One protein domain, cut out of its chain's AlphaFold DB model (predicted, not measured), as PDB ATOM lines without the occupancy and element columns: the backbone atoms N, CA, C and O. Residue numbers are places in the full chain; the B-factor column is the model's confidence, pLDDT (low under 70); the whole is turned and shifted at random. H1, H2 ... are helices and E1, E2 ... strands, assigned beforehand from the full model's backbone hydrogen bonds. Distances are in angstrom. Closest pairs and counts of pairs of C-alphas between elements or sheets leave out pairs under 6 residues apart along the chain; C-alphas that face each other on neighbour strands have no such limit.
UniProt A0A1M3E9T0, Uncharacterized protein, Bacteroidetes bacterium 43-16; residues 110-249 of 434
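This is residues 110 to 249 of the 434 residues of an uncharacterized protein of Bacteroidetes bacterium 43-16 (UniProt A0A1M3E9T0). Two small antiparallel-rich sheets follow one another along the longest axis, E3-E2-E1-E6 and then E4-E5-E7, bridged by one nearly straight run of chain in which E6 passes into E7. Helices H1, H2 and H3 gather at the end of the first sheet, little H4 sits at the far end by the second, and long loops fill out the sides. The printed part has 140 residues with four named helices and seven named strands, in the order H1 E1 E2 E3 E4 E5 H2 H3 E6 E7 H4; the class is mixed, helices and strands, with under half of the residues in named elements. The first sheet is mixed and the second is antiparallel throughout. The whole is compact, with a radius of gyration of the C-alphas of 15.6 A and spans of 45 by 32 by 24 A.

Start at H1, residues 110 to 116, and compare it with H3, residues 205 to 211: they touch, closest at the C-alphas of Arg 115 and Val 206, 7.3 A apart, and run the same way at a shallow tilt of 13 degrees. Next come E1, residues 122 to 125, E2, residues 128 to 133, and E3, residues 138 to 141, a meander, each strand the antiparallel neighbour of the one before. In the hairpin E1 and E2, N 123 and O 130 are 2.8 A apart, within hydrogen-bond range; in the hairpin E2 and E3, N 131 and O 140 are 2.7 A apart. On the other side of E1, look for E6, residues 229 to 231, parallel to it at 16 degrees, with N 124 and O 230 at 2.8 A. From edge to edge of this sheet the strands' lines turn by 93 degrees. The second sheet begins with the hairpin of E4, residues 165 to 171, and E5, residues 192 to 198, antiparallel at 153 degrees, with N 166 and O 197 at 2.7 A. E7, residues 233 to 235, is the antiparallel neighbour of E5, with N 196 and O 233 at 2.8 A. E6 runs on into E7 across Ala 232, at 9 degrees. Between the sheets, the closest C-alphas of E1 and E5 are those of Leu 125 and Val 195, 7.1 A apart. H2, residues 200 to 203, only grazes the first sheet and touches H3 only at the corner, closest at the C-alphas of Trp 201 and Ser 208, 5.4 A; H3 also grazes that sheet, only just on it with 5 pairs of C-alphas within 10 A. H4, residues 244 to 247, grazes the second sheet, likewise only just on it with 5 such pairs. In H1 and H3 every O i to N i+4 pair is within hydrogen-bond range; H2 and H4 are too short for such a pair.

Find C-alpha 110 at (40.703, 31.638, -2.882); from there H1 runs 10.0 A to Ile 116. E1 is 9.8 A long, E2 15.6 A and E3 9.7 A. Pick up E4 at C-alpha 165, (36.490, 38.488, 22.041), and follow it for 18.5 A; E5 comes back over 19.2 A. After the four residues of H2, H3 covers 9.7 A; E6 and E7 measure 7.0 A and 6.3 A, and H4 ends at C-alpha 247, (26.603, 36.490, 31.502).

The two C-alphas farthest apart are those of Asp 110 and Glu 184, at 46.8 A. The printed part has no cut. Look for the long links at residues 142 to 164, 172 to 191 and 212 to 228; residues 149 to 150 in the first pair with residues 138 to 139 of E3, antiparallel. Mean pLDDT of the printed part is 81.2, and 29 residues are under 70: 156 to 157, 161 to 162, 180 to 190 and 236 to 249, the last stretch including H4.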
ATOM      1  N   ASP A 110      41.475  30.581  -2.225       96.06
ATOM      2  CA  ASP A 110      40.703  31.638  -2.882       96.06
ATOM      3  C   ASP A 110      40.538  32.851  -1.958       96.06
ATOM      4  O   ASP A 110      40.850  33.977  -2.347       96.06
ATOM      5  N   VAL A 111      40.123  32.614  -0.711       97.06
ATOM      6  CA  VAL A 111      39.976  33.675   0.293       97.06
ATOM      7  C   VAL A 111      41.320  34.341   0.584       97.06
ATOM      8  O   VAL A 111      41.415  35.568   0.531       97.06
ATOM      9  N   TYR A 112      42.370  33.547   0.818       97.44
ATOM     10  CA  TYR A 112      43.721  34.058   1.056       97.44
ATOM     11  C   TYR A 112      44.205  34.940  -0.106       97.44
ATOM     12  O   TYR A 112      44.675  36.059   0.109       97.44
ATOM     13  N   ASN A 113      44.033  34.479  -1.349       97.56
ATOM     14  CA  ASN A 113      44.450  35.224  -2.534       97.56
ATOM     15  C   ASN A 113      43.626  36.499  -2.740       97.56
ATOM     16  O   ASN A 113      44.164  37.514  -3.177       97.56
ATOM     17  N   ARG A 114      42.330  36.502  -2.430       98.19
ATOM     18  CA  ARG A 114      41.532  37.732  -2.479       98.19
ATOM     19  C   ARG A 114      42.010  38.738  -1.435       98.19
ATOM     20  O   ARG A 114      42.241  39.899  -1.781       98.19
ATOM     21  N   ARG A 115      42.270  38.281  -0.206       97.00
ATOM     22  CA  ARG A 115      42.770  39.138   0.874       97.00
ATOM     23  C   ARG A 115      44.142  39.741   0.568       97.00
ATOM     24  O   ARG A 115      44.323  40.949   0.735       97.00
ATOM     25  N   ILE A 116      45.092  38.937   0.077       97.00
ATOM     26  CA  ILE A 116      46.451  39.407  -0.252       97.00
ATOM     27  C   ILE A 116      46.465  40.378  -1.442       97.00
ATOM     28  O   ILE A 116      47.334  41.241  -1.524       97.00
ATOM     29  N   ASN A 117      45.478  40.277  -2.338       97.38
ATOM     30  CA  ASN A 117      45.281  41.209  -3.451       97.38
ATOM     31  C   ASN A 117      44.488  42.469  -3.054       97.38
ATOM     32  O   ASN A 117      44.094  43.246  -3.923       97.38
ATOM     33  N   GLY A 118      44.277  42.689  -1.754       95.25
ATOM     34  CA  GLY A 118      43.712  43.924  -1.219       95.25
ATOM     35  C   GLY A 118      42.198  43.923  -1.042       95.25
ATOM     36  O   GLY A 118      41.653  44.977  -0.733       95.25
ATOM     37  N   GLN A 119      41.506  42.788  -1.205       97.56
ATOM     38  CA  GLN A 119      40.106  42.718  -0.786       97.56
ATOM     39  C   GLN A 119      40.035  42.814   0.751       97.56
ATOM     40  O   GLN A 119      40.695  42.008   1.412       97.56
ATOM     41  N   PRO A 120      39.271  43.759   1.326       96.81
ATOM     42  CA  PRO A 120      39.162  43.905   2.774       96.81
ATOM     43  C   PRO A 120      38.407  42.730   3.403       96.81
ATOM     44  O   PRO A 120      37.571  42.091   2.753       96.81
ATOM     45  N   VAL A 121      38.710  42.460   4.673       98.19
ATOM     46  CA  VAL A 121      37.848  41.647   5.537       98.19
ATOM     47  C   VAL A 121      36.830  42.574   6.180       98.19
ATOM     48  O   VAL A 121      37.178  43.683   6.584       98.19
ATOM     49  N   THR A 122      35.584  42.128   6.266       98.12
ATOM     50  CA  THR A 122      34.483  42.885   6.848       98.12
ATOM     51  C   THR A 122      33.786  42.118   7.957       98.12
ATOM     52  O   THR A 122      33.791  40.884   7.984       98.12
ATOM     53  N   ILE A 123      33.162  42.858   8.865       97.25
ATOM     54  CA  ILE A 123      32.267  42.332   9.887       97.25
ATOM     55  C   ILE A 123      30.990  43.177   9.939       97.25
ATOM     56  O   ILE A 123      31.038  44.407   9.937       97.25
ATOM     57  N   GLU A 124      29.843  42.508   9.954       95.69
ATOM     58  CA  GLU A 124      28.526  43.122  10.120       95.69
ATOM     59  C   GLU A 124      28.186  43.215  11.611       95.69
ATOM     60  O   GLU A 124      28.163  42.201  12.316       95.69
ATOM     61  N   LEU A 125      27.950  44.431  12.100       92.69
ATOM     62  CA  LEU A 125      27.470  44.720  13.450       92.69
ATOM     63  C   LEU A 125      26.073  45.326  13.317       92.69
ATOM     64  O   LEU A 125      25.923  46.478  12.913       92.69
ATOM     65  N   CYS A 126      25.051  44.560  13.698       87.38
ATOM     66  CA  CYS A 126      23.648  44.942  13.506       87.38
ATOM     67  C   CYS A 126      23.347  45.219  12.022       87.38
ATOM     68  O   CYS A 126      23.451  44.295  11.227       87.38
ATOM     69  N   ASP A 127      22.997  46.455  11.653       86.19
ATOM     70  CA  ASP A 127      22.669  46.840  10.273       86.19
ATOM     71  C   ASP A 127      23.857  47.483   9.524       86.19
ATOM     72  O   ASP A 127      23.701  47.936   8.390       86.19
ATOM     73  N   GLU A 128      25.040  47.548  10.147       92.31
ATOM     74  CA  GLU A 128      26.208  48.255   9.617       92.31
ATOM     75  C   GLU A 128      27.358  47.299   9.294       92.31
ATOM     76  O   GLU A 128      27.667  46.377  10.049       92.31
ATOM     77  N   THR A 129      28.032  47.535   8.167       95.69
ATOM     78  CA  THR A 129      29.206  46.753   7.752       95.69
ATOM     79  C   THR A 129      30.480  47.558   7.951       95.69
ATOM     80  O   THR A 129      30.612  48.669   7.433       95.69
ATOM     81  N   TYR A 130      31.450  46.959   8.634       97.12
ATOM     82  CA  TYR A 130      32.751  47.557   8.896       97.12
ATOM     83  C   TYR A 130      33.858  46.773   8.195       97.12
ATOM     84  O   TYR A 130      33.875  45.547   8.249       97.12
ATOM     85  N   GLU A 131      34.799  47.469   7.565       97.69
ATOM     86  CA  GLU A 131      36.104  46.933   7.193       97.69
ATOM     87  C   GLU A 131      37.002  46.821   8.426       97.69
ATOM     88  O   GLU A 131      36.972  47.658   9.330       97.69
ATOM     89  N   ILE A 132      37.828  45.783   8.450       97.62
ATOM     90  CA  ILE A 132      38.780  45.540   9.527       97.62
ATOM     91  C   ILE A 132      40.106  46.227   9.201       97.62
ATOM     92  O   ILE A 132      40.798  45.847   8.252       97.62
ATOM     93  N   ASP A 133      40.496  47.196  10.027       97.19
ATOM     94  CA  ASP A 133      41.824  47.805  10.000       97.19
ATOM     95  C   ASP A 133      42.697  47.229  11.123       97.19
ATOM     96  O   ASP A 133      42.767  47.754  12.238       97.19
ATOM     97  N   CYS A 134      43.416  46.153  10.799       95.94
ATOM     98  CA  CYS A 134      44.373  45.525  11.712       95.94
ATOM     99  C   CYS A 134      45.527  46.450  12.124       95.94
ATOM    100  O   CYS A 134      46.134  46.223  13.164       95.94
ATOM    101  N   SER A 135      45.880  47.454  11.311       93.69
ATOM    102  CA  SER A 135      47.046  48.307  11.578       93.69
ATOM    103  C   SER A 135      46.778  49.352  12.657       93.69
ATOM    104  O   SER A 135      47.687  49.697  13.411       93.69
ATOM    105  N   SER A 136      45.526  49.802  12.752       92.94
ATOM    106  CA  SER A 136      45.080  50.772  13.754       92.94
ATOM    107  C   SER A 136      44.248  50.145  14.877       92.94
ATOM    108  O   SER A 136      43.845  50.867  15.780       92.94
ATOM    109  N   ASN A 137      43.984  48.833  14.825       92.50
ATOM    110  CA  ASN A 137      43.064  48.115  15.714       92.50
ATOM    111  C   ASN A 137      41.624  48.678  15.678       92.50
ATOM    112  O   ASN A 137      41.020  48.967  16.712       92.50
ATOM    113  N   ARG A 138      41.083  48.881  14.465       95.69
ATOM    114  CA  ARG A 138      39.790  49.556  14.249       95.69
ATOM    115  C   ARG A 138      38.828  48.778  13.366       95.69
ATOM    116  O   ARG A 138      39.242  48.040  12.472       95.69
ATOM    117  N   LEU A 139      37.539  49.033  13.575       96.69
ATOM    118  CA  LEU A 139      36.468  48.718  12.634       96.69
ATOM    119  C   LEU A 139      36.051  50.016  11.932       96.69
ATOM    120  O   LEU A 139      35.599  50.954  12.588       96.69
ATOM    121  N   VAL A 140      36.210  50.079  10.612       96.12
ATOM    122  CA  VAL A 140      35.963  51.281   9.800       96.12
ATOM    123  C   VAL A 140      34.709  51.064   8.951       96.12
ATOM    124  O   VAL A 140      34.679  50.112   8.178       96.12
ATOM    125  N   PRO A 141      33.657  51.890   9.053       95.56
ATOM    126  CA  PRO A 141      32.418  51.656   8.318       95.56
ATOM    127  C   PRO A 141      32.629  51.756   6.804       95.56
ATOM    128  O   PRO A 141      33.180  52.739   6.306       95.56
ATOM    129  N   VAL A 142      32.148  50.754   6.060       94.50
ATOM    130  CA  VAL A 142      32.339  50.641   4.598       94.50
ATOM    131  C   VAL A 142      31.734  51.831   3.849       94.50
ATOM    132  O   VAL A 142      32.285  52.300   2.853       94.50
ATOM    133  N   ASP A 143      30.578  52.317   4.298       89.00
ATOM    134  CA  ASP A 143      29.829  53.389   3.637       89.00
ATOM    135  C   ASP A 143      30.078  54.782   4.243       89.00
ATOM    136  O   ASP A 143      29.569  55.780   3.726       89.00
ATOM    137  N   GLY A 144      30.874  54.859   5.318       83.06
ATOM    138  CA  GLY A 144      31.149  56.091   6.057       83.06
ATOM    139  C   GLY A 144      29.919  56.702   6.741       83.06
ATOM    140  O   GLY A 144      29.915  57.906   7.005       83.06
ATOM    141  N   SER A 145      28.860  55.921   6.980       78.19
ATOM    142  CA  SER A 145      27.613  56.411   7.578       78.19
ATOM    143  C   SER A 145      27.713  56.684   9.083       78.19
ATOM    144  O   SER A 145      26.915  57.458   9.620       78.19
ATOM    145  N   CYS A 146      28.704  56.099   9.756       85.88
ATOM    146  CA  CYS A 146      28.955  56.243  11.185       85.88
ATOM    147  C   CYS A 146      30.451  56.461  11.485       85.88
ATOM    148  O   CYS A 146      31.253  56.691  10.580       85.88
ATOM    149  N   SER A 147      30.812  56.490  12.770       87.38
ATOM    150  CA  SER A 147      32.206  56.667  13.200       87.38
ATOM    151  C   SER A 147      32.928  55.325  13.293       87.38
ATOM    152  O   SER A 147      32.306  54.303  13.587       87.38
ATOM    153  N   ASP A 148      34.245  55.346  13.095       93.00
ATOM    154  CA  ASP A 148      35.115  54.198  13.354       93.00
ATOM    155  C   ASP A 148      34.985  53.727  14.812       93.00
ATOM    156  O   ASP A 148      34.824  54.535  15.731       93.00
ATOM    157  N   ILE A 149      35.139  52.423  15.031       92.88
ATOM    158  CA  ILE A 149      35.223  51.827  16.366       92.88
ATOM    159  C   ILE A 149      36.686  51.474  16.634       92.88
ATOM    160  O   ILE A 149      37.236  50.579  15.994       92.88
ATOM    161  N   ASP A 150      37.318  52.175  17.577       92.94
ATOM    162  CA  ASP A 150      38.671  51.864  18.051       92.94
ATOM    163  C   ASP A 150      38.604  50.803  19.147       92.94
ATOM    164  O   ASP A 150      38.187  51.092  20.268       92.94
ATOM    165  N   LEU A 151      38.980  49.563  18.818       90.62
ATOM    166  CA  LEU A 151      38.877  48.435  19.746       90.62
ATOM    167  C   LEU A 151      39.813  48.600  20.945       90.62
ATOM    168  O   LEU A 151      39.464  48.180  22.043       90.62
ATOM    169  N   SER A 152      40.916  49.335  20.779       84.88
ATOM    170  CA  SER A 152      41.875  49.620  21.854       84.88
ATOM    171  C   SER A 152      41.257  50.428  23.002       84.88
ATOM    172  O   SER A 152      41.785  50.448  24.111       84.88
ATOM    173  N   HIS A 153      40.140  51.124  22.756       82.31
ATOM    174  CA  HIS A 153      39.381  51.800  23.812       82.31
ATOM    175  C   HIS A 153      38.622  50.816  24.719       82.31
ATOM    176  O   HIS A 153      38.212  51.197  25.814       82.31
ATOM    177  N   PHE A 154      38.443  49.570  24.278       80.25
ATOM    178  CA  PHE A 154      37.607  48.558  24.916       80.25
ATOM    179  C   PHE A 154      38.406  47.394  25.537       80.25
ATOM    180  O   PHE A 154      37.829  46.645  26.325       80.25
ATOM    181  N   ASP A 155      39.715  47.286  25.266       73.44
ATOM    182  CA  ASP A 155      40.621  46.235  25.776       73.44
ATOM    183  C   ASP A 155      40.514  45.993  27.293       73.44
ATOM    184  O   ASP A 155      40.648  44.870  27.759       73.44
ATOM    185  N   GLU A 156      40.301  47.045  28.088       61.66
ATOM    186  CA  GLU A 156      40.437  46.967  29.550       61.66
ATOM    187  C   GLU A 156      39.226  46.332  30.255       61.66
ATOM    188  O   GLU A 156      39.395  45.645  31.259       61.66
ATOM    189  N   TYR A 157      38.008  46.574  29.758       62.19
ATOM    190  CA  TYR A 157      36.765  46.195  30.455       62.19
ATOM    191  C   TYR A 157      35.824  45.325  29.631       62.19
ATOM    192  O   TYR A 157      34.899  44.738  30.188       62.19
ATOM    193  N   TYR A 158      36.013  45.282  28.316       72.50
ATOM    194  CA  TYR A 158      35.079  44.641  27.396       72.50
ATOM    195  C   TYR A 158      35.714  43.475  26.653       72.50
ATOM    196  O   TYR A 158      35.024  42.826  25.878       72.50
ATOM    197  N   TYR A 159      37.005  43.222  26.856       77.12
ATOM    198  CA  TYR A 159      37.709  42.106  26.251       77.12
ATOM    199  C   TYR A 159      37.727  40.905  27.203       77.12
ATOM    200  O   TYR A 159      38.150  41.006  28.353       77.12
ATOM    201  N   ASP A 160      37.238  39.768  26.723       73.31
ATOM    202  CA  ASP A 160      37.301  38.480  27.405       73.31
ATOM    203  C   ASP A 160      38.568  37.755  26.935       73.31
ATOM    204  O   ASP A 160      38.589  37.199  25.838       73.31
ATOM    205  N   ASP A 161      39.621  37.772  27.758       68.50
ATOM    206  CA  ASP A 161      40.911  37.129  27.463       68.50
ATOM    207  C   ASP A 161      40.791  35.613  27.239       68.50
ATOM    208  O   ASP A 161      41.575  35.037  26.485       68.50
ATOM    209  N   GLU A 162      39.832  34.939  27.886       69.62
ATOM    210  CA  GLU A 162      39.664  33.488  27.739       69.62
ATOM    211  C   GLU A 162      39.023  33.129  26.398       69.62
ATOM    212  O   GLU A 162      39.350  32.096  25.807       69.62
ATOM    213  N   LYS A 163      38.089  33.963  25.930       77.25
ATOM    214  CA  LYS A 163      37.402  33.774  24.645       77.25
ATOM    215  C   LYS A 163      38.063  34.516  23.485       77.25
ATOM    216  O   LYS A 163      37.735  34.232  22.338       77.25
ATOM    217  N   GLU A 164      38.960  35.449  23.778       83.88
ATOM    218  CA  GLU A 164      39.605  36.363  22.835       83.88
ATOM    219  C   GLU A 164      38.600  37.169  21.988       83.88
ATOM    220  O   GLU A 164      38.724  37.309  20.764       83.88
ATOM    221  N   VAL A 165      37.569  37.697  22.654       88.06
ATOM    222  CA  VAL A 165      36.490  38.488  22.041       88.06
ATOM    223  C   VAL A 165      36.219  39.768  22.824       88.06
ATOM    224  O   VAL A 165      36.358  39.808  24.040       88.06
ATOM    225  N   TYR A 166      35.751  40.797  22.128       88.00
ATOM    226  CA  TYR A 166      35.177  42.002  22.709       88.00
ATOM    227  C   TYR A 166      33.659  41.865  22.841       88.00
ATOM    228  O   TYR A 166      32.979  41.519  21.875       88.00
ATOM    229  N   HIS A 167      33.104  42.228  23.992       86.00
ATOM    230  CA  HIS A 167      31.672  42.393  24.224       86.00
ATOM    231  C   HIS A 167      31.306  43.876  24.176       86.00
ATOM    232  O   HIS A 167      31.260  44.569  25.190       86.00
ATOM    233  N   LEU A 168      31.051  44.378  22.969       86.25
ATOM    234  CA  LEU A 168      30.800  45.798  22.732       86.25
ATOM    235  C   LEU A 168      29.326  46.137  22.941       86.25
ATOM    236  O   LEU A 168      28.441  45.507  22.360       86.25
ATOM    237  N   PHE A 169      29.054  47.193  23.705       81.94
ATOM    238  CA  PHE A 169      27.723  47.790  23.765       81.94
ATOM    239  C   PHE A 169      27.530  48.673  22.539       81.94
ATOM    240  O   PHE A 169      28.170  49.711  22.406       81.94
ATOM    241  N   TYR A 170      26.649  48.262  21.638       84.69
ATOM    242  CA  TYR A 170      26.363  48.955  20.393       84.69
ATOM    243  C   TYR A 170      25.044  49.721  20.498       84.69
ATOM    244  O   TYR A 170      24.002  49.149  20.825       84.69
ATOM    245  N   ASN A 171      25.086  51.026  20.231       83.75
ATOM    246  CA  ASN A 171      23.906  51.882  20.175       83.75
ATOM    247  C   ASN A 171      23.334  51.878  18.751       83.75
ATOM    248  O   ASN A 171      23.997  52.329  17.822       83.75
ATOM    249  N   LEU A 172      22.099  51.403  18.590       83.62
ATOM    250  CA  LEU A 172      21.427  51.265  17.294       83.62
ATOM    251  C   LEU A 172      21.070  52.616  16.651       83.62
ATOM    252  O   LEU A 172      21.065  52.728  15.428       83.62
ATOM    253  N   ASP A 173      20.797  53.647  17.456       83.06
ATOM    254  CA  ASP A 173      20.439  54.977  16.947       83.06
ATOM    255  C   ASP A 173      21.684  55.785  16.560       83.06
ATOM    256  O   ASP A 173      21.713  56.435  15.515       83.06
ATOM    257  N   GLU A 174      22.715  55.754  17.413       82.00
ATOM    258  CA  GLU A 174      23.987  56.461  17.184       82.00
ATOM    259  C   GLU A 174      24.937  55.674  16.257       82.00
ATOM    260  O   GLU A 174      25.910  56.247  15.768       82.00
ATOM    261  N   ARG A 175      24.650  54.388  15.996       86.12
ATOM    262  CA  ARG A 175      25.438  53.467  15.153       86.12
ATOM    263  C   ARG A 175      26.910  53.392  15.558       86.12
ATOM    264  O   ARG A 175      27.814  53.451  14.728       86.12
ATOM    265  N   THR A 176      27.151  53.311  16.863       86.19
ATOM    266  CA  THR A 176      28.499  53.325  17.436       86.19
ATOM    267  C   THR A 176      28.588  52.426  18.660       86.19
ATOM    268  O   THR A 176      27.600  52.226  19.375       86.19
ATOM    269  N   ALA A 177      29.789  51.912  18.920       86.50
ATOM    270  CA  ALA A 177      30.101  51.295  20.198       86.50
ATOM    271  C   ALA A 177      30.205  52.383  21.277       86.50
ATOM    272  O   ALA A 177      30.795  53.445  21.053       86.50
ATOM    273  N   VAL A 178      29.611  52.130  22.439       77.75
ATOM    274  CA  VAL A 178      29.582  53.057  23.569       77.75
ATOM    275  C   VAL A 178      30.323  52.468  24.760       77.75
ATOM    276  O   VAL A 178      30.124  51.313  25.127       77.75
ATOM    277  N   ASP A 179      31.155  53.292  25.391       72.38
ATOM    278  CA  ASP A 179      31.720  52.975  26.696       72.38
ATOM    279  C   ASP A 179      30.654  53.227  27.776       72.38
ATOM    280  O   ASP A 179      30.332  54.366  28.138       72.38
ATOM    281  N   VAL A 180      30.057  52.140  28.260       64.00
ATOM    282  CA  VAL A 180      29.029  52.148  29.311       64.00
ATOM    283  C   VAL A 180      29.622  52.260  30.713       64.00
ATOM    284  O   VAL A 180      28.904  52.588  31.653       64.00
ATOM    285  N   MET A 181      30.927  52.024  30.853       52.47
ATOM    286  CA  MET A 181      31.683  52.190  32.092       52.47
ATOM    287  C   MET A 181      32.133  53.643  32.276       52.47
ATOM    288  O   MET A 181      32.270  54.094  33.411       52.47
ATOM    289  N   GLY A 182      32.320  54.379  31.173       45.59
ATOM    290  CA  GLY A 182      32.786  55.769  31.134       45.59
ATOM    291  C   GLY A 182      31.712  56.856  30.979       45.59
ATOM    292  O   GLY A 182      32.067  58.028  30.893       45.59
ATOM    293  N   SER A 183      30.415  56.529  30.903       40.84
ATOM    294  CA  SER A 183      29.378  57.535  30.617       40.84
ATOM    295  C   SER A 183      28.107  57.400  31.463       40.84
ATOM    296  O   SER A 183      27.576  56.310  31.656       40.84
ATOM    297  N   GLU A 184      27.509  58.535  31.856       41.03
ATOM    298  CA  GLU A 184      26.138  58.614  32.413       41.03
ATOM    299  C   GLU A 184      25.046  58.085  31.442       41.03
ATOM    300  O   GLU A 184      23.846  58.112  31.745       41.03
ATOM    301  N   LYS A 185      25.431  57.639  30.235       42.81
ATOM    302  CA  LYS A 185      24.538  57.233  29.143       42.81
ATOM    303  C   LYS A 185      24.100  55.769  29.194       42.81
ATOM    304  O   LYS A 185      23.222  55.408  28.406       42.81
ATOM    305  N   TYR A 186      24.607  54.929  30.099       45.91
ATOM    306  CA  TYR A 186      24.012  53.600  30.264       45.91
ATOM    307  C   TYR A 186      22.684  53.692  31.021       45.91
ATOM    308  O   TYR A 186      22.604  53.558  32.240       45.91
ATOM    309  N   ARG A 187      21.601  53.931  30.279       45.72
ATOM    310  CA  ARG A 187      20.233  53.927  30.818       45.72
ATOM    311  C   ARG A 187      19.470  52.634  30.551       45.72
ATOM    312  O   ARG A 187      18.255  52.632  30.714       45.72
ATOM    313  N   GLY A 188      20.145  51.550  30.148       47.50
ATOM    314  CA  GLY A 188      19.459  50.322  29.726       47.50
ATOM    315  C   GLY A 188      18.370  50.629  28.695       47.50
ATOM    316  O   GLY A 188      17.254  50.134  28.813       47.50
ATOM    317  N   ALA A 189      18.668  51.558  27.785       52.34
ATOM    318  CA  ALA A 189      17.714  52.028  26.802       52.34
ATOM    319  C   ALA A 189      17.461  50.918  25.776       52.34
ATOM    320  O   ALA A 189      18.384  50.195  25.399       52.34
ATOM    321  N   ASP A 190      16.216  50.800  25.310       59.75
ATOM    322  CA  ASP A 190      15.763  49.765  24.364       59.75
ATOM    323  C   ASP A 190      16.526  49.769  23.015       59.75
ATOM    324  O   ASP A 190      16.312  48.896  22.177       59.75
ATOM    325  N   ASN A 191      17.404  50.751  22.790       72.38
ATOM    326  CA  ASN A 191      18.202  50.964  21.584       72.38
ATOM    327  C   ASN A 191      19.672  50.511  21.714       72.38
ATOM    328  O   ASN A 191      20.479  50.839  20.846       72.38
ATOM    329  N   GLN A 192      20.046  49.797  22.777       72.75
ATOM    330  CA  GLN A 192      21.398  49.261  22.960       72.75
ATOM    331  C   GLN A 192      21.397  47.735  22.956       72.75
ATOM    332  O   GLN A 192      20.571  47.092  23.603       72.75
ATOM    333  N   VAL A 193      22.362  47.154  22.252       80.44
ATOM    334  CA  VAL A 193      22.569  45.705  22.168       80.44
ATOM    335  C   VAL A 193      24.022  45.384  22.479       80.44
ATOM    336  O   VAL A 193      24.885  46.240  22.312       80.44
ATOM    337  N   VAL A 194      24.309  44.165  22.935       82.50
ATOM    338  CA  VAL A 194      25.699  43.720  23.088       82.50
ATOM    339  C   VAL A 194      26.059  42.822  21.920       82.50
ATOM    340  O   VAL A 194      25.326  41.879  21.611       82.50
ATOM    341  N   VAL A 195      27.174  43.131  21.269       88.38
ATOM    342  CA  VAL A 195      27.718  42.352  20.159       88.38
ATOM    343  C   VAL A 195      29.073  41.780  20.549       88.38
ATOM    344  O   VAL A 195      29.901  42.461  21.149       88.38
ATOM    345  N   GLU A 196      29.282  40.513  20.218       90.62
ATOM    346  CA  GLU A 196      30.554  39.825  20.387       90.62
ATOM    347  C   GLU A 196      31.374  39.962  19.102       90.62
ATOM    348  O   GLU A 196      30.952  39.522  18.025       90.62
ATOM    349  N   VAL A 197      32.535  40.597  19.226       94.25
ATOM    350  CA  VAL A 197      33.481  40.852  18.141       94.25
ATOM    351  C   VAL A 197      34.787  40.138  18.477       94.25
ATOM    352  O   VAL A 197      35.463  40.552  19.413       94.25
ATOM    353  N   PRO A 198      35.177  39.080  17.753       94.00
ATOM    354  CA  PRO A 198      36.471  38.441  17.963       94.00
ATOM    355  C   PRO A 198      37.641  39.406  17.770       94.00
ATOM    356  O   PRO A 198      37.548  40.365  16.998       94.00
ATOM    357  N   ALA A 199      38.759  39.132  18.439       92.12
ATOM    358  CA  ALA A 199      39.987  39.878  18.218       92.12
ATOM    359  C   ALA A 199      40.380  39.903  16.732       92.12
ATOM    360  O   ALA A 199      40.123  38.961  15.976       92.12
ATOM    361  N   LEU A 200      41.039  40.979  16.290       94.94
ATOM    362  CA  LEU A 200      41.319  41.169  14.863       94.94
ATOM    363  C   LEU A 200      42.232  40.093  14.268       94.94
ATOM    364  O   LEU A 200      42.159  39.842  13.067       94.94
ATOM    365  N   TRP A 201      43.055  39.434  15.087       91.19
ATOM    366  CA  TRP A 201      43.863  38.300  14.637       91.19
ATOM    367  C   TRP A 201      43.033  37.053  14.331       91.19
ATOM    368  O   TRP A 201      43.469  36.268  13.501       91.19
ATOM    369  N   HIS A 202      41.835  36.908  14.903       92.56
ATOM    370  CA  HIS A 202      40.881  35.857  14.530       92.56
ATOM    371  C   HIS A 202      40.056  36.236  13.301       92.56
ATOM    372  O   HIS A 202      39.764  35.393  12.456       92.56
ATOM    373  N   LEU A 203      39.680  37.511  13.169       94.81
ATOM    374  CA  LEU A 203      38.866  37.962  12.038       94.81
ATOM    375  C   LEU A 203      39.678  38.096  10.741       94.81
ATOM    376  O   LEU A 203      39.283  37.576   9.697       94.81
ATOM    377  N   ASP A 204      40.822  38.776  10.801       96.94
ATOM    378  CA  ASP A 204      41.739  38.971   9.676       96.94
ATOM    379  C   ASP A 204      43.174  38.583  10.080       96.94
ATOM    380  O   ASP A 204      44.042  39.450  10.264       96.94
ATOM    381  N   PRO A 205      43.468  37.275  10.213       95.75
ATOM    382  CA  PRO A 205      44.808  36.800  10.559       95.75
ATOM    383  C   PRO A 205      45.856  37.197   9.505       95.75
ATOM    384  O   PRO A 205      47.012  37.460   9.834       95.75
ATOM    385  N   VAL A 206      45.463  37.311   8.228       96.88
ATOM    386  CA  VAL A 206      46.353  37.756   7.140       96.88
ATOM    387  C   VAL A 206      46.731  39.227   7.324       96.88
ATOM    388  O   VAL A 206      47.915  39.568   7.287       96.88
ATOM    389  N   GLY A 207      45.740  40.097   7.534       96.81
ATOM    390  CA  GLY A 207      45.940  41.518   7.809       96.81
ATOM    391  C   GLY A 207      46.738  41.750   9.087       96.81
ATOM    392  O   GLY A 207      47.669  42.555   9.084       96.81
ATOM    393  N   SER A 208      46.459  40.978  10.137       95.94
ATOM    394  CA  SER A 208      47.180  41.030  11.412       95.94
ATOM    395  C   SER A 208      48.644  40.621  11.258       95.94
ATOM    396  O   SER A 208      49.532  41.309  11.765       95.94
ATOM    397  N   ASN A 209      48.931  39.562  10.493       95.06
ATOM    398  CA  ASN A 209      50.303  39.185  10.160       95.06
ATOM    399  C   ASN A 209      51.036  40.315   9.426       95.06
ATOM    400  O   ASN A 209      52.153  40.664   9.801       95.06
ATOM    401  N   ILE A 210      50.405  40.913   8.410       95.00
ATOM    402  CA  ILE A 210      50.992  42.016   7.634       95.00
ATOM    403  C   ILE A 210      51.264  43.231   8.527       95.00
ATOM    404  O   ILE A 210      52.368  43.776   8.485       95.00
ATOM    405  N   ALA A 211      50.293  43.632   9.352       94.94
ATOM    406  CA  ALA A 211      50.408  44.772  10.261       94.94
ATOM    407  C   ALA A 211      51.567  44.602  11.258       94.94
ATOM    408  O   ALA A 211      52.300  45.552  11.525       94.94
ATOM    409  N   ASN A 212      51.791  43.377  11.740       92.06
ATOM    410  CA  ASN A 212      52.873  43.045  12.667       92.06
ATOM    411  C   ASN A 212      54.214  42.707  11.975       92.06
ATOM    412  O   ASN A 212      55.188  42.355  12.640       92.06
ATOM    413  N   GLY A 213      54.295  42.810  10.643       93.25
ATOM    414  CA  GLY A 213      55.514  42.522   9.880       93.25
ATOM    415  C   GLY A 213      55.864  41.032   9.772       93.25
ATOM    416  O   GLY A 213      57.005  40.689   9.447       93.25
ATOM    417  N   TYR A 214      54.906  40.143  10.036       91.31
ATOM    418  CA  TYR A 214      55.036  38.709   9.807       91.31
ATOM    419  C   TYR A 214      54.798  38.344   8.338       91.31
ATOM    420  O   TYR A 214      54.305  39.128   7.525       91.31
ATOM    421  N   ILE A 215      55.160  37.110   7.983       90.69
ATOM    422  CA  ILE A 215      54.816  36.550   6.676       90.69
ATOM    423  C   ILE A 215      53.289  36.357   6.656       90.69
ATOM    424  O   ILE A 215      52.761  35.770   7.596       90.69
ATOM    425  N   PRO A 216      52.559  36.775   5.604       93.81
ATOM    426  CA  PRO A 216      51.091  36.732   5.600       93.81
ATOM    427  C   PRO A 216      50.483  35.345   5.865       93.81
ATOM    428  O   PRO A 216      49.381  35.243   6.391       93.81
ATOM    429  N   GLN A 217      51.212  34.282   5.509       91.38
ATOM    430  CA  GLN A 217      50.811  32.878   5.657       91.38
ATOM    431  C   GLN A 217      51.021  32.315   7.068       91.38
ATOM    432  O   GLN A 217      50.619  31.182   7.337       91.38
ATOM    433  N   SER A 218      51.703  33.054   7.947       88.31
ATOM    434  CA  SER A 218      52.029  32.595   9.292       88.31
ATOM    435  C   SER A 218      50.763  32.188  10.048       88.31
ATOM    436  O   SER A 218      49.759  32.890  10.015       88.31
ATOM    437  N   TRP A 219      50.816  31.036  10.717       85.50
ATOM    438  CA  TRP A 219      49.759  30.524  11.601       85.50
ATOM    439  C   TRP A 219      48.414  30.163  10.946       85.50
ATOM    440  O   TRP A 219      47.639  29.449  11.565       85.50
ATOM    441  N   LEU A 220      48.186  30.481   9.666       91.06
ATOM    442  CA  LEU A 220      46.909  30.204   8.984       91.06
ATOM    443  C   LEU A 220      46.532  28.716   8.907       91.06
ATOM    444  O   LEU A 220      45.372  28.388   8.702       91.06
ATOM    445  N   MET A 221      47.496  27.804   9.056       87.69
ATOM    446  CA  MET A 221      47.232  26.360   9.107       87.69
ATOM    447  C   MET A 221      46.549  25.903  10.410       87.69
ATOM    448  O   MET A 221      46.140  24.746  10.478       87.69
ATOM    449  N   TYR A 222      46.467  26.770  11.427       82.75
ATOM    450  CA  TYR A 222      45.782  26.524  12.703       82.75
ATOM    451  C   TYR A 222      44.422  27.215  12.786       82.75
ATOM    452  O   TYR A 222      43.704  26.998  13.754       82.75
ATOM    453  N   GLU A 223      44.073  28.015  11.778       83.19
ATOM    454  CA  GLU A 223      42.778  28.677  11.705       83.19
ATOM    455  C   GLU A 223      41.727  27.697  11.190       83.19
ATOM    456  O   GLU A 223      41.930  27.037  10.165       83.19
ATOM    457  N   ASP A 224      40.592  27.616  11.884       72.00
ATOM    458  CA  ASP A 224      39.510  26.699  11.518       72.00
ATOM    459  C   ASP A 224      38.914  27.044  10.146       72.00
ATOM    460  O   ASP A 224      38.624  26.153   9.341       72.00
ATOM    461  N   GLU A 225      38.730  28.338   9.854       84.75
ATOM    462  CA  GLU A 225      38.179  28.790   8.579       84.75
ATOM    463  C   GLU A 225      38.533  30.252   8.267       84.75
ATOM    464  O   GLU A 225      38.043  31.178   8.909       84.75
ATOM    465  N   LEU A 226      39.315  30.479   7.208       92.50
ATOM    466  CA  LEU A 226      39.599  31.829   6.716       92.50
ATOM    467  C   LEU A 226      38.399  32.391   5.933       92.50
ATOM    468  O   LEU A 226      37.983  31.808   4.925       92.50
ATOM    469  N   LYS A 227      37.885  33.555   6.349       94.56
ATOM    470  CA  LYS A 227      36.739  34.253   5.731       94.56
ATOM    471  C   LYS A 227      37.065  35.714   5.430       94.56
ATOM    472  O   LYS A 227      37.985  36.287   5.999       94.56
ATOM    473  N   LEU A 228      36.286  36.319   4.527       96.69
ATOM    474  CA  LEU A 228      36.330  37.769   4.269       96.69
ATOM    475  C   LEU A 228      35.153  38.526   4.871       96.69
ATOM    476  O   LEU A 228      35.200  39.744   4.911       96.69
ATOM    477  N   ASN A 229      34.090  37.836   5.275       97.44
ATOM    478  CA  ASN A 229      32.892  38.474   5.803       97.44
ATOM    479  C   ASN A 229      32.462  37.716   7.052       97.44
ATOM    480  O   ASN A 229      32.306  36.491   7.011       97.44
ATOM    481  N   TYR A 230      32.258  38.459   8.127       96.31
ATOM    482  CA  TYR A 230      31.790  37.969   9.411       96.31
ATOM    483  C   TYR A 230      30.492  38.675   9.783       96.31
ATOM    484  O   TYR A 230      30.204  39.764   9.297       96.31
ATOM    485  N   VAL A 231      29.722  38.059  10.670       95.50
ATOM    486  CA  VAL A 231      28.562  38.682  11.306       95.50
ATOM    487  C   VAL A 231      28.801  38.580  12.801       95.50
ATOM    488  O   VAL A 231      29.015  37.477  13.310       95.50
ATOM    489  N   ALA A 232      28.828  39.720  13.488       93.31
ATOM    490  CA  ALA A 232      29.016  39.763  14.927       93.31
ATOM    491  C   ALA A 232      27.840  39.071  15.621       93.31
ATOM    492  O   ALA A 232      26.673  39.245  15.251       93.31
ATOM    493  N   LYS A 233      28.136  38.273  16.645       89.38
ATOM    494  CA  LYS A 233      27.089  37.588  17.398       89.38
ATOM    495  C   LYS A 233      26.415  38.595  18.324       89.38
ATOM    496  O   LYS A 233      27.034  39.092  19.258       89.38
ATOM    497  N   GLN A 234      25.135  38.865  18.096       84.50
ATOM    498  CA  GLN A 234      24.330  39.657  19.019       84.50
ATOM    499  C   GLN A 234      23.893  38.794  20.208       84.50
ATOM    500  O   GLN A 234      23.285  37.738  20.033       84.50
ATOM    501  N   LEU A 235      24.183  39.248  21.424       74.25
ATOM    502  CA  LEU A 235      23.795  38.562  22.652       74.25
ATOM    503  C   LEU A 235      22.384  38.999  23.066       74.25
ATOM    504  O   LEU A 235      22.079  40.192  23.124       74.25
ATOM    505  N   THR A 236      21.505  38.033  23.349       62.00
ATOM    506  CA  THR A 236      20.130  38.296  23.806       62.00
ATOM    507  C   THR A 236      19.912  37.748  25.216       62.00
ATOM    508  O   THR A 236      20.425  36.691  25.566       62.00
ATOM    509  N   ALA A 237      19.098  38.437  26.025       48.94
ATOM    510  CA  ALA A 237      18.802  38.072  27.421       48.94
ATOM    511  C   ALA A 237      18.084  36.717  27.591       48.94
ATOM    512  O   ALA A 237      17.836  36.272  28.707       48.94
ATOM    513  N   LEU A 238      17.654  36.094  26.491       37.91
ATOM    514  CA  LEU A 238      16.748  34.948  26.499       37.91
ATOM    515  C   LEU A 238      17.468  33.593  26.484       37.91
ATOM    516  O   LEU A 238      16.828  32.586  26.777       37.91
ATOM    517  N   GLU A 239      18.765  33.540  26.176       35.66
ATOM    518  CA  GLU A 239      19.478  32.262  26.009       35.66
ATOM    519  C   GLU A 239      19.988  31.656  27.329       35.66
ATOM    520  O   GLU A 239      20.239  30.454  27.396       35.66
ATOM    521  N   THR A 240      20.082  32.443  28.400       34.22
ATOM    522  CA  THR A 240      20.814  32.067  29.625       34.22
ATOM    523  C   THR A 240      19.951  32.016  30.884       34.22
ATOM    524  O   THR A 240      20.390  31.497  31.911       34.22
ATOM    525  N   GLY A 241      18.712  32.527  30.843       29.84
ATOM    526  CA  GLY A 241      17.855  32.651  32.031       29.84
ATOM    527  C   GLY A 241      18.394  33.623  33.094       29.84
ATOM    528  O   GLY A 241      17.819  33.700  34.181       29.84
ATOM    529  N   HIS A 242      19.463  34.352  32.771       34.91
ATOM    530  CA  HIS A 242      20.120  35.369  33.584       34.91
ATOM    531  C   HIS A 242      19.993  36.736  32.895       34.91
ATOM    532  O   HIS A 242      19.583  36.836  31.736       34.91
ATOM    533  N   SER A 243      20.282  37.823  33.613       48.69
ATOM    534  CA  SER A 243      20.430  39.125  32.961       48.69
ATOM    535  C   SER A 243      21.652  39.067  32.040       48.69
ATOM    536  O   SER A 243      22.673  38.538  32.459       48.69
ATOM    537  N   ILE A 244      21.611  39.695  30.854       46.88
ATOM    538  CA  ILE A 244      22.796  39.886  29.977       46.88
ATOM    539  C   ILE A 244      24.011  40.394  30.786       46.88
ATOM    540  O   ILE A 244      25.158  40.083  30.483       46.88
ATOM    541  N   ARG A 245      23.747  41.151  31.861       50.06
ATOM    542  CA  ARG A 245      24.740  41.686  32.804       50.06
ATOM    543  C   ARG A 245      25.493  40.613  33.602       50.06
ATOM    544  O   ARG A 245      26.646  40.830  33.947       50.06
ATOM    545  N   ASP A 246      24.848  39.493  33.906       45.44
ATOM    546  CA  ASP A 246      25.443  38.392  34.669       45.44
ATOM    547  C   ASP A 246      26.282  37.470  33.763       45.44
ATOM    548  O   ASP A 246      27.248  36.875  34.233       45.44
ATOM    549  N   ASP A 247      25.950  37.390  32.467       44.31
ATOM    550  CA  ASP A 247      26.603  36.490  31.502       44.31
ATOM    551  C   ASP A 247      27.862  37.074  30.847       44.31
ATOM    552  O   ASP A 247      28.738  36.327  30.413       44.31
ATOM    553  N   ILE A 248      27.950  38.404  30.749       47.28
ATOM    554  CA  ILE A 248      29.015  39.094  30.003       47.28
ATOM    555  C   ILE A 248      30.203  39.480  30.907       47.28
ATOM    556  O   ILE A 248      31.164  40.078  30.455       47.28
ATOM    557  N   ASN A 249      30.198  39.128  32.197       47.62
ATOM    558  CA  ASN A 249      31.238  39.527  33.166       47.62
ATOM    559  C   ASN A 249      31.472  41.051  33.303       47.62
ATOM    560  O   ASN A 249      32.319  41.454  34.098       47.62
TER     561      ASN A 249